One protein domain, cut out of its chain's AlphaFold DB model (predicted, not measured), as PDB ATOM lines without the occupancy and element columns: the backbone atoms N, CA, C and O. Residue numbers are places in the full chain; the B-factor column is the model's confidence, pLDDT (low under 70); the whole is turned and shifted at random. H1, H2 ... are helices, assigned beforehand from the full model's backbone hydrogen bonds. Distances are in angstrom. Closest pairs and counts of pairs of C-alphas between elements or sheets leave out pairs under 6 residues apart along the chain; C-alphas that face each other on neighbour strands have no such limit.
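What this domain is: This is residues 27 to 99 of the 402 residues of an uncharacterized protein of Trichobilharzia regenti (UniProt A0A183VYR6). Look for a loose, flat loop of helices: the chain runs out through H1, H2 and the stretch 45 to 51, turns back at H3, and returns along H4, the longest helix, which runs through the middle. H1 and H2 meet at a corner on one side of this loop, H3 packs on the first half of H4, H5 sits at the other end of H4, and residues 89 to 99, with H6, stick out beyond it. The printed part has 73 residues with six named helices, H1 to H6 in chain order, and no named strand, and its class is all helix. The whole is loose, with a radius of gyration of the C-alphas of 14.4 A, and spans 38 by 33 by 16 A.

Where its parts are: Find C-alpha 27 at (34.488, -20.796, 16.215); from there H1 runs through residues 27 to 35, 12.2 A long. H2 follows in residues 37 to 44, and after it comes H3, residues 52 to 60, 12.4 A long. Find C-alpha 65 at (7.139, -17.487, 25.249), where H4 begins; it runs through residues 65 to 80, 21.7 A. H5 is residues 84 to 87, and H6, residues 89 to 97, is 12.0 A long and ends at C-alpha 97, (28.656, 0.514, 7.631).

How they stand to each other: Start at H4, the hub, touching three helices. With residues 65 to 72 alone it touches H3, closest at the C-alphas of Thr 58 and Ala 68, 5.5 A apart; they run opposite ways at a steep tilt of 67 degrees, only just short of about perpendicular. With residues 73 to 77 alone it touches H2, closest at the C-alphas of Leu 43 and Arg 73, 6.2 A apart, at a steep tilt of 42 degrees, opposite ways. With residues 78 to 79 alone it only just touches H5, only at the corner, with 3 pairs of C-alphas within 8 A, the closest being Ile 78 and Arg 87 at 6.1 A. H1 and H2 also only just touch, only at the corner, with 3 such pairs; their closest C-alphas, Val 33 and Ser 40, are 5.3 A apart. H1 and H5 are close but not clearly touching, with the C-alphas of Glu 29 and Leu 86 at 7.3 A. H5 and H6 meet only through their link, and H2 and H3 are apart. In H1, H2, H3, H4 and H6 every O i to N i+4 pair is within hydrogen-bond range; H5 is too short for such a pair.

The domain as a whole: The two C-alphas farthest apart are those of Asn 50 and Gly 99, at 42.4 A. Residues 89 to 99, of which 89 to 97 belong to H6, stand free; without them the body spans 34 by 24 by 16 A. The printed part has no cut and no long link. The mean pLDDT of the printed part is 75.8, and residue 27, residues 84 to 85 and residues 87 to 99 are under 70.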
ATOM      1  N   SER A  27      33.715 -19.644  15.733       67.50
ATOM      2  CA  SER A  27      34.488 -20.796  16.215       67.50
ATOM      3  C   SER A  27      35.151 -20.528  17.566       67.50
ATOM      4  O   SER A  27      35.094 -21.388  18.440       67.50
ATOM      5  N   SER A  28      35.736 -19.342  17.755       72.12
ATOM      6  CA  SER A  28      36.334 -18.924  19.029       72.12
ATOM      7  C   SER A  28      35.280 -18.829  20.129       72.12
ATOM      8  O   SER A  28      35.474 -19.342  21.230       72.12
ATOM      9  N   GLU A  29      34.124 -18.243  19.815       80.75
ATOM     10  CA  GLU A  29      33.008 -18.140  20.753       80.75
ATOM     11  C   GLU A  29      32.438 -19.516  21.102       80.75
ATOM     12  O   GLU A  29      32.157 -19.809  22.262       80.75
ATOM     13  N   LEU A  30      32.303 -20.397  20.111       79.75
ATOM     14  CA  LEU A  30      31.832 -21.760  20.323       79.75
ATOM     15  C   LEU A  30      32.791 -22.533  21.230       79.75
ATOM     16  O   LEU A  30      32.337 -23.239  22.127       79.75
ATOM     17  N   GLN A  31      34.100 -22.372  21.032       81.12
ATOM     18  CA  GLN A  31      35.115 -22.976  21.888       81.12
ATOM     19  C   GLN A  31      35.045 -22.422  23.318       81.12
ATOM     20  O   GLN A  31      35.086 -23.200  24.270       81.12
ATOM     21  N   HIS A  32      34.868 -21.106  23.485       83.75
ATOM     22  CA  HIS A  32      34.635 -20.473  24.792       83.75
ATOM     23  C   HIS A  32      33.418 -21.080  25.498       83.75
ATOM     24  O   HIS A  32      33.515 -21.490  26.654       83.75
ATOM     25  N   VAL A  33      32.301 -21.240  24.780       83.81
ATOM     26  CA  VAL A  33      31.084 -21.842  25.335       83.81
ATOM     27  C   VAL A  33      31.273 -23.311  25.692       83.81
ATOM     28  O   VAL A  33      30.804 -23.750  26.737       83.81
ATOM     29  N   GLN A  34      31.954 -24.084  24.847       82.00
ATOM     30  CA  GLN A  34      32.192 -25.510  25.083       82.00
ATOM     31  C   GLN A  34      33.130 -25.768  26.267       82.00
ATOM     32  O   GLN A  34      32.976 -26.782  26.944       82.00
ATOM     33  N   ASN A  35      34.057 -24.849  26.538       86.62
ATOM     34  CA  ASN A  35      35.000 -24.962  27.647       86.62
ATOM     35  C   ASN A  35      34.365 -24.675  29.022       86.62
ATOM     36  O   ASN A  35      34.943 -25.058  30.038       86.62
ATOM     37  N   ASP A  36      33.178 -24.057  29.079       85.38
ATOM     38  CA  ASP A  36      32.421 -23.825  30.316       85.38
ATOM     39  C   ASP A  36      31.087 -24.593  30.298       85.38
ATOM     40  O   ASP A  36      30.089 -24.193  29.692       85.38
ATOM     41  N   ALA A  37      31.045 -25.708  31.033       82.19
ATOM     42  CA  ALA A  37      29.871 -26.576  31.112       82.19
ATOM     43  C   ALA A  37      28.620 -25.876  31.682       82.19
ATOM     44  O   ALA A  37      27.496 -26.193  31.278       82.19
ATOM     45  N   GLN A  38      28.779 -24.914  32.599       82.81
ATOM     46  CA  GLN A  38      27.651 -24.172  33.169       82.81
ATOM     47  C   GLN A  38      27.100 -23.151  32.177       82.81
ATOM     48  O   GLN A  38      25.890 -22.925  32.117       82.81
ATOM     49  N   LEU A  39      27.977 -22.509  31.416       81.81
ATOM     50  CA  LEU A  39      27.616 -21.562  30.369       81.81
ATOM     51  C   LEU A  39      26.937 -22.266  29.187       81.81
ATOM     52  O   LEU A  39      25.852 -21.858  28.775       81.81
ATOM     53  N   SER A  40      27.519 -23.372  28.718       80.38
ATOM     54  CA  SER A  40      26.946 -24.245  27.689       80.38
ATOM     55  C   SER A  40      25.543 -24.719  28.078       80.38
ATOM     56  O   SER A  40      24.584 -24.532  27.327       80.38
ATOM     57  N   SER A  41      25.385 -25.233  29.304       80.88
ATOM     58  CA  SER A  41      24.081 -25.650  29.826       80.88
ATOM     59  C   SER A  41      23.079 -24.492  29.851       80.88
ATOM     60  O   SER A  41      21.956 -24.638  29.375       80.88
ATOM     61  N   ARG A  42      23.475 -23.301  30.319       80.12
ATOM     62  CA  ARG A  42      22.597 -22.118  30.347       80.12
ATOM     63  C   ARG A  42      22.167 -21.654  28.952       80.12
ATOM     64  O   ARG A  42      20.999 -21.301  28.782       80.12
ATOM     65  N   LEU A  43      23.069 -21.667  27.971       78.38
ATOM     66  CA  LEU A  43      22.812 -21.167  26.618       78.38
ATOM     67  C   LEU A  43      21.972 -22.145  25.784       78.38
ATOM     68  O   LEU A  43      21.020 -21.734  25.115       78.38
ATOM     69  N   PHE A  44      22.288 -23.441  25.854       76.88
ATOM     70  CA  PHE A  44      21.639 -24.480  25.049       76.88
ATOM     71  C   PHE A  44      20.401 -25.104  25.707       76.88
ATOM     72  O   PHE A  44      19.664 -25.840  25.043       76.88
ATOM     73  N   ASN A  45      20.120 -24.805  26.979       75.62
ATOM     74  CA  ASN A  45      18.894 -25.256  27.630       75.62
ATOM     75  C   ASN A  45      17.658 -24.677  26.917       75.62
ATOM     76  O   ASN A  45      17.479 -23.466  26.811       75.62
ATOM     77  N   LYS A  46      16.769 -25.557  26.442       74.69
ATOM     78  CA  LYS A  46      15.537 -25.190  25.726       74.69
ATOM     79  C   LYS A  46      14.347 -24.895  26.648       74.69
ATOM     80  O   LYS A  46      13.275 -24.565  26.146       74.69
ATOM     81  N   GLN A  47      14.506 -24.986  27.967       78.94
ATOM     82  CA  GLN A  47      13.425 -24.734  28.922       78.94
ATOM     83  C   GLN A  47      12.863 -23.316  28.790       78.94
ATOM     84  O   GLN A  47      13.596 -22.347  28.598       78.94
ATOM     85  N   VAL A  48      11.545 -23.181  28.890       76.25
ATOM     86  CA  VAL A  48      10.879 -21.875  28.845       76.25
ATOM     87  C   VAL A  48      11.068 -21.185  30.190       76.25
ATOM     88  O   VAL A  48      10.708 -21.731  31.232       76.25
ATOM     89  N   ILE A  49      11.624 -19.975  30.173       77.69
ATOM     90  CA  ILE A  49      11.834 -19.187  31.386       77.69
ATOM     91  C   ILE A  49      10.511 -18.494  31.710       77.69
ATOM     92  O   ILE A  49      10.060 -17.605  30.987       77.69
ATOM     93  N   ASN A  50       9.876 -18.881  32.814       75.69
ATOM     94  CA  ASN A  50       8.662 -18.217  33.282       75.69
ATOM     95  C   ASN A  50       9.039 -17.012  34.152       75.69
ATOM     96  O   ASN A  50       9.227 -17.128  35.359       75.69
ATOM     97  N   SER A  51       9.158 -15.834  33.533       81.44
ATOM     98  CA  SER A  51       9.407 -14.580  34.250       81.44
ATOM     99  C   SER A  51       8.573 -13.424  33.696       81.44
ATOM    100  O   SER A  51       8.161 -13.424  32.532       81.44
ATOM    101  N   LYS A  52       8.347 -12.396  34.527       82.25
ATOM    102  CA  LYS A  52       7.653 -11.164  34.110       82.25
ATOM    103  C   LYS A  52       8.345 -10.491  32.913       82.25
ATOM    104  O   LYS A  52       7.650  -9.997  32.031       82.25
ATOM    105  N   LYS A  53       9.684 -10.543  32.838       79.19
ATOM    106  CA  LYS A  53      10.468 -10.015  31.705       79.19
ATOM    107  C   LYS A  53      10.175 -10.768  30.400       79.19
ATOM    108  O   LYS A  53       9.960 -10.132  29.375       79.19
ATOM    109  N   ILE A  54      10.090 -12.102  30.428       81.75
ATOM    110  CA  ILE A  54       9.765 -12.898  29.227       81.75
ATOM    111  C   ILE A  54       8.351 -12.606  28.733       81.75
ATOM    112  O   ILE A  54       8.146 -12.446  27.530       81.75
ATOM    113  N   ASN A  55       7.382 -12.471  29.641       79.44
ATOM    114  CA  ASN A  55       6.016 -12.097  29.267       79.44
ATOM    115  C   ASN A  55       5.976 -10.713  28.591       79.44
ATOM    116  O   ASN A  55       5.282 -10.544  27.594       79.44
ATOM    117  N   GLN A  56       6.769  -9.750  29.072       81.19
ATOM    118  CA  GLN A  56       6.899  -8.437  28.434       81.19
ATOM    119  C   GLN A  56       7.517  -8.522  27.028       81.19
ATOM    120  O   GLN A  56       7.004  -7.882  26.113       81.19
ATOM    121  N   TYR A  57       8.567  -9.327  26.826       77.06
ATOM    122  CA  TYR A  57       9.159  -9.547  25.496       77.06
ATOM    123  C   TYR A  57       8.198 -10.244  24.528       77.06
ATOM    124  O   TYR A  57       8.113  -9.859  23.366       77.06
ATOM    125  N   THR A  58       7.444 -11.228  25.022       77.62
ATOM    126  CA  THR A  58       6.424 -11.972  24.262       77.62
ATOM    127  C   THR A  58       5.373 -11.012  23.692       77.62
ATOM    128  O   THR A  58       5.088 -11.050  22.499       77.62
ATOM    129  N   VAL A  59       4.853 -10.104  24.532       76.75
ATOM    130  CA  VAL A  59       3.845  -9.105  24.136       76.75
ATOM    131  C   VAL A  59       4.439  -8.043  23.207       76.75
ATOM    132  O   VAL A  59       3.848  -7.747  22.174       76.75
ATOM    133  N   LYS A  60       5.616  -7.488  23.531       75.75
ATOM    134  CA  LYS A  60       6.250  -6.430  22.723       75.75
ATOM    135  C   LYS A  60       6.626  -6.884  21.312       75.75
ATOM    136  O   LYS A  60       6.518  -6.093  20.387       75.75
ATOM    137  N   ALA A  61       7.088  -8.123  21.157       70.19
ATOM    138  CA  ALA A  61       7.568  -8.651  19.881       70.19
ATOM    139  C   ALA A  61       6.522  -9.498  19.134       70.19
ATOM    140  O   ALA A  61       6.870 -10.110  18.127       70.19
ATOM    141  N   ASN A  62       5.283  -9.581  19.640       79.50
ATOM    142  CA  ASN A  62       4.239 -10.486  19.145       79.50
ATOM    143  C   ASN A  62       4.772 -11.911  18.877       79.50
ATOM    144  O   ASN A  62       4.641 -12.452  17.780       79.50
ATOM    145  N   SER A  63       5.462 -12.492  19.864       80.12
ATOM    146  CA  SER A  63       6.162 -13.776  19.716       80.12
ATOM    147  C   SER A  63       5.669 -14.818  20.719       80.12
ATOM    148  O   SER A  63       4.813 -14.541  21.554       80.12
ATOM    149  N   THR A  64       6.177 -16.051  20.640       85.25
ATOM    150  CA  THR A  64       5.868 -17.088  21.635       85.25
ATOM    151  C   THR A  64       6.761 -16.951  22.869       85.25
ATOM    152  O   THR A  64       7.904 -16.499  22.780       85.25
ATOM    153  N   LYS A  65       6.303 -17.441  24.030       81.50
ATOM    154  CA  LYS A  65       7.139 -17.487  25.249       81.50
ATOM    155  C   LYS A  65       8.444 -18.257  25.047       81.50
ATOM    156  O   LYS A  65       9.450 -17.920  25.670       81.50
ATOM    157  N   ALA A  66       8.441 -19.279  24.188       79.31
ATOM    158  CA  ALA A  66       9.633 -20.051  23.857       79.31
ATOM    159  C   ALA A  66      10.639 -19.211  23.057       79.31
ATOM    160  O   ALA A  66      11.808 -19.138  23.436       79.31
ATOM    161  N   SER A  67      10.176 -18.510  22.018       77.31
ATOM    162  CA  SER A  67      10.996 -17.592  21.216       77.31
ATOM    163  C   SER A  67      11.536 -16.431  22.057       77.31
ATOM    164  O   SER A  67      12.724 -16.130  21.993       77.31
ATOM    165  N   ALA A  68      10.698 -15.833  22.910       80.81
ATOM    166  CA  ALA A  68      11.106 -14.776  23.834       80.81
ATOM    167  C   ALA A  68      12.116 -15.270  24.887       80.81
ATOM    168  O   ALA A  68      13.072 -14.562  25.194       80.81
ATOM    169  N   SER A  69      11.949 -16.492  25.410       80.19
ATOM    170  CA  SER A  69      12.911 -17.111  26.339       80.19
ATOM    171  C   SER A  69      14.253 -17.390  25.673       80.19
ATOM    172  O   SER A  69      15.296 -17.157  26.277       80.19
ATOM    173  N   PHE A  70      14.235 -17.883  24.433       79.31
ATOM    174  CA  PHE A  70      15.448 -18.105  23.655       79.31
ATOM    175  C   PHE A  70      16.178 -16.788  23.393       79.31
ATOM    176  O   PHE A  70      17.353 -16.676  23.723       79.31
ATOM    177  N   TYR A  71      15.467 -15.773  22.901       78.69
ATOM    178  CA  TYR A  71      16.026 -14.441  22.684       78.69
ATOM    179  C   TYR A  71      16.642 -13.858  23.962       78.69
ATOM    180  O   TYR A  71      17.783 -13.410  23.943       78.69
ATOM    181  N   TYR A  72      15.936 -13.942  25.093       81.25
ATOM    182  CA  TYR A  72      16.449 -13.476  26.381       81.25
ATOM    183  C   TYR A  72      17.751 -14.172  26.788       81.25
ATOM    184  O   TYR A  72      18.673 -13.499  27.230       81.25
ATOM    185  N   ARG A  73      17.864 -15.496  26.601       81.69
ATOM    186  CA  ARG A  73      19.118 -16.219  26.874       81.69
ATOM    187  C   ARG A  73      20.270 -15.721  26.012       81.69
ATOM    188  O   ARG A  73      21.364 -15.559  26.534       81.69
ATOM    189  N   ILE A  74      20.025 -15.482  24.723       79.19
ATOM    190  CA  ILE A  74      21.048 -14.962  23.808       79.19
ATOM    191  C   ILE A  74      21.486 -13.557  24.234       79.19
ATOM    192  O   ILE A  74      22.681 -13.295  24.300       79.19
ATOM    193  N   VAL A  75      20.549 -12.671  24.578       77.81
ATOM    194  CA  VAL A  75      20.873 -11.308  25.031       77.81
ATOM    195  C   VAL A  75      21.631 -11.327  26.359       77.81
ATOM    196  O   VAL A  75      22.705 -10.750  26.443       77.81
ATOM    197  N   SER A  76      21.142 -12.057  27.367       80.69
ATOM    198  CA  SER A  76      21.844 -12.196  28.652       80.69
ATOM    199  C   SER A  76      23.235 -12.802  28.485       80.69
ATOM    200  O   SER A  76      24.173 -12.378  29.150       80.69
ATOM    201  N   TYR A  77      23.391 -13.760  27.571       83.81
ATOM    202  CA  TYR A  77      24.697 -14.300  27.226       83.81
ATOM    203  C   TYR A  77      25.625 -13.224  26.654       83.81
ATOM    204  O   TYR A  77      26.738 -13.064  27.156       83.81
ATOM    205  N   ILE A  78      25.160 -12.466  25.656       75.69
ATOM    206  CA  ILE A  78      25.927 -11.372  25.048       75.69
ATOM    207  C   ILE A  78      26.343 -10.357  26.119       75.69
ATOM    208  O   ILE A  78      27.522 -10.017  26.206       75.69
ATOM    209  N   ASP A  79      25.421  -9.944  26.983       75.19
ATOM    210  CA  ASP A  79      25.659  -8.902  27.981       75.19
ATOM    211  C   ASP A  79      26.586  -9.358  29.119       75.19
ATOM    212  O   ASP A  79      27.447  -8.597  29.561       75.19
ATOM    213  N   GLU A  80      26.457 -10.602  29.590       79.12
ATOM    214  CA  GLU A  80      27.095 -11.046  30.837       79.12
ATOM    215  C   GLU A  80      28.309 -11.948  30.619       79.12
ATOM    216  O   GLU A  80      29.242 -11.910  31.420       79.12
ATOM    217  N   SER A  81      28.360 -12.734  29.537       81.19
ATOM    218  CA  SER A  81      29.339 -13.832  29.441       81.19
ATOM    219  C   SER A  81      30.001 -14.058  28.079       81.19
ATOM    220  O   SER A  81      30.968 -14.821  28.011       81.19
ATOM    221  N   ALA A  82      29.520 -13.413  27.017       79.50
ATOM    222  CA  ALA A  82      30.156 -13.462  25.708       79.50
ATOM    223  C   ALA A  82      31.564 -12.863  25.731       79.50
ATOM    224  O   ALA A  82      31.870 -11.979  26.545       79.50
ATOM    225  N   THR A  83      32.410 -13.310  24.807       77.69
ATOM    226  CA  THR A  83      33.732 -12.704  24.646       77.69
ATOM    227  C   THR A  83      33.609 -11.246  24.200       77.69
ATOM    228  O   THR A  83      32.607 -10.810  23.618       77.69
ATOM    229  N   ASN A  84      34.661 -10.465  24.454       66.00
ATOM    230  CA  ASN A  84      34.733  -9.086  23.967       66.00
ATOM    231  C   ASN A  84      34.587  -9.009  22.440       66.00
ATOM    232  O   ASN A  84      34.056  -8.017  21.942       66.00
ATOM    233  N   ASP A  85      35.003 -10.050  21.721       64.62
ATOM    234  CA  ASP A  85      34.935 -10.109  20.267       64.62
ATOM    235  C   ASP A  85      33.480 -10.174  19.780       64.62
ATOM    236  O   ASP A  85      33.084  -9.388  18.916       64.62
ATOM    237  N   LEU A  86      32.644 -11.027  20.391       71.19
ATOM    238  CA  LEU A  86      31.214 -11.080  20.071       71.19
ATOM    239  C   LEU A  86      30.477  -9.818  20.544       71.19
ATOM    240  O   LEU A  86      29.613  -9.319  19.832       71.19
ATOM    241  N   ARG A  87      30.820  -9.243  21.704       69.19
ATOM    242  CA  ARG A  87      30.179  -7.998  22.183       69.19
ATOM    243  C   ARG A  87      30.443  -6.800  21.277       69.19
ATOM    244  O   ARG A  87      29.568  -5.960  21.084       69.19
ATOM    245  N   ARG A  88      31.646  -6.710  20.708       65.81
ATOM    246  CA  ARG A  88      32.059  -5.607  19.826       65.81
ATOM    247  C   ARG A  88      31.528  -5.748  18.400       65.81
ATOM    248  O   ARG A  88      31.686  -4.817  17.616       65.81
ATOM    249  N   ILE A  89      30.858  -6.855  18.070       68.94
ATOM    250  CA  ILE A  89      30.373  -7.150  16.719       68.94
ATOM    251  C   ILE A  89      29.420  -6.084  16.175       68.94
ATOM    252  O   ILE A  89      29.526  -5.695  15.017       68.94
ATOM    253  N   ILE A  90      28.514  -5.575  17.014       63.84
ATOM    254  CA  ILE A  90      27.515  -4.579  16.612       63.84
ATOM    255  C   ILE A  90      28.207  -3.243  16.343       63.84
ATOM    256  O   ILE A  90      27.956  -2.624  15.311       63.84
ATOM    257  N   SER A  91      29.126  -2.837  17.225       61.31
ATOM    258  CA  SER A  91      29.957  -1.649  17.019       61.31
ATOM    259  C   SER A  91      30.799  -1.777  15.753       61.31
ATOM    260  O   SER A  91      30.844  -0.842  14.967       61.31
ATOM    261  N   PHE A  92      31.394  -2.946  15.502       61.22
ATOM    262  CA  PHE A  92      32.164  -3.213  14.289       61.22
ATOM    263  C   PHE A  92      31.299  -3.138  13.022       61.22
ATOM    264  O   PHE A  92      31.688  -2.480  12.065       61.22
ATOM    265  N   ILE A  93      30.106  -3.744  13.010       64.38
ATOM    266  CA  ILE A  93      29.166  -3.666  11.877       64.38
ATOM    267  C   ILE A  93      28.740  -2.217  11.630       64.38
ATOM    268  O   ILE A  93      28.710  -1.772  10.483       64.38
ATOM    269  N   HIS A  94      28.436  -1.471  12.693       59.97
ATOM    270  CA  HIS A  94      28.076  -0.060  12.601       59.97
ATOM    271  C   HIS A  94      29.237   0.782  12.055       59.97
ATOM    272  O   HIS A  94      29.050   1.593  11.152       59.97
ATOM    273  N   GLU A  95      30.453   0.567  12.549       58.00
ATOM    274  CA  GLU A  95      31.647   1.270  12.085       58.00
ATOM    275  C   GLU A  95      32.006   0.927  10.634       58.00
ATOM    276  O   GLU A  95      32.321   1.827   9.851       58.00
ATOM    277  N   LEU A  96      31.885  -0.343  10.245       58.97
ATOM    278  CA  LEU A  96      32.066  -0.795   8.868       58.97
ATOM    279  C   LEU A  96      31.022  -0.154   7.943       58.97
ATOM    280  O   LEU A  96      31.375   0.373   6.889       58.97
ATOM    281  N   GLY A  97      29.752  -0.131   8.361       54.94
ATOM    282  CA  GLY A  97      28.656   0.514   7.631       54.94
ATOM    283  C   GLY A  97      28.785   2.037   7.552       54.94
ATOM    284  O   GLY A  97      28.375   2.637   6.562       54.94
ATOM    285  N   SER A  98      29.408   2.665   8.553       65.00
ATOM    286  CA  SER A  98      29.677   4.109   8.572       65.00
ATOM    287  C   SER A  98      30.837   4.537   7.665       65.00
ATOM    288  O   SER A  98      31.052   5.730   7.472       65.00
ATOM    289  N   GLY A  99      31.614   3.586   7.130       57.31
ATOM    290  CA  GLY A  99      32.816   3.862   6.337       57.31
ATOM    291  C   GLY A  99      34.035   4.308   7.156       57.31
ATOM    292  O   GLY A  99      35.093   4.548   6.576       57.31
TER     293      GLY A  99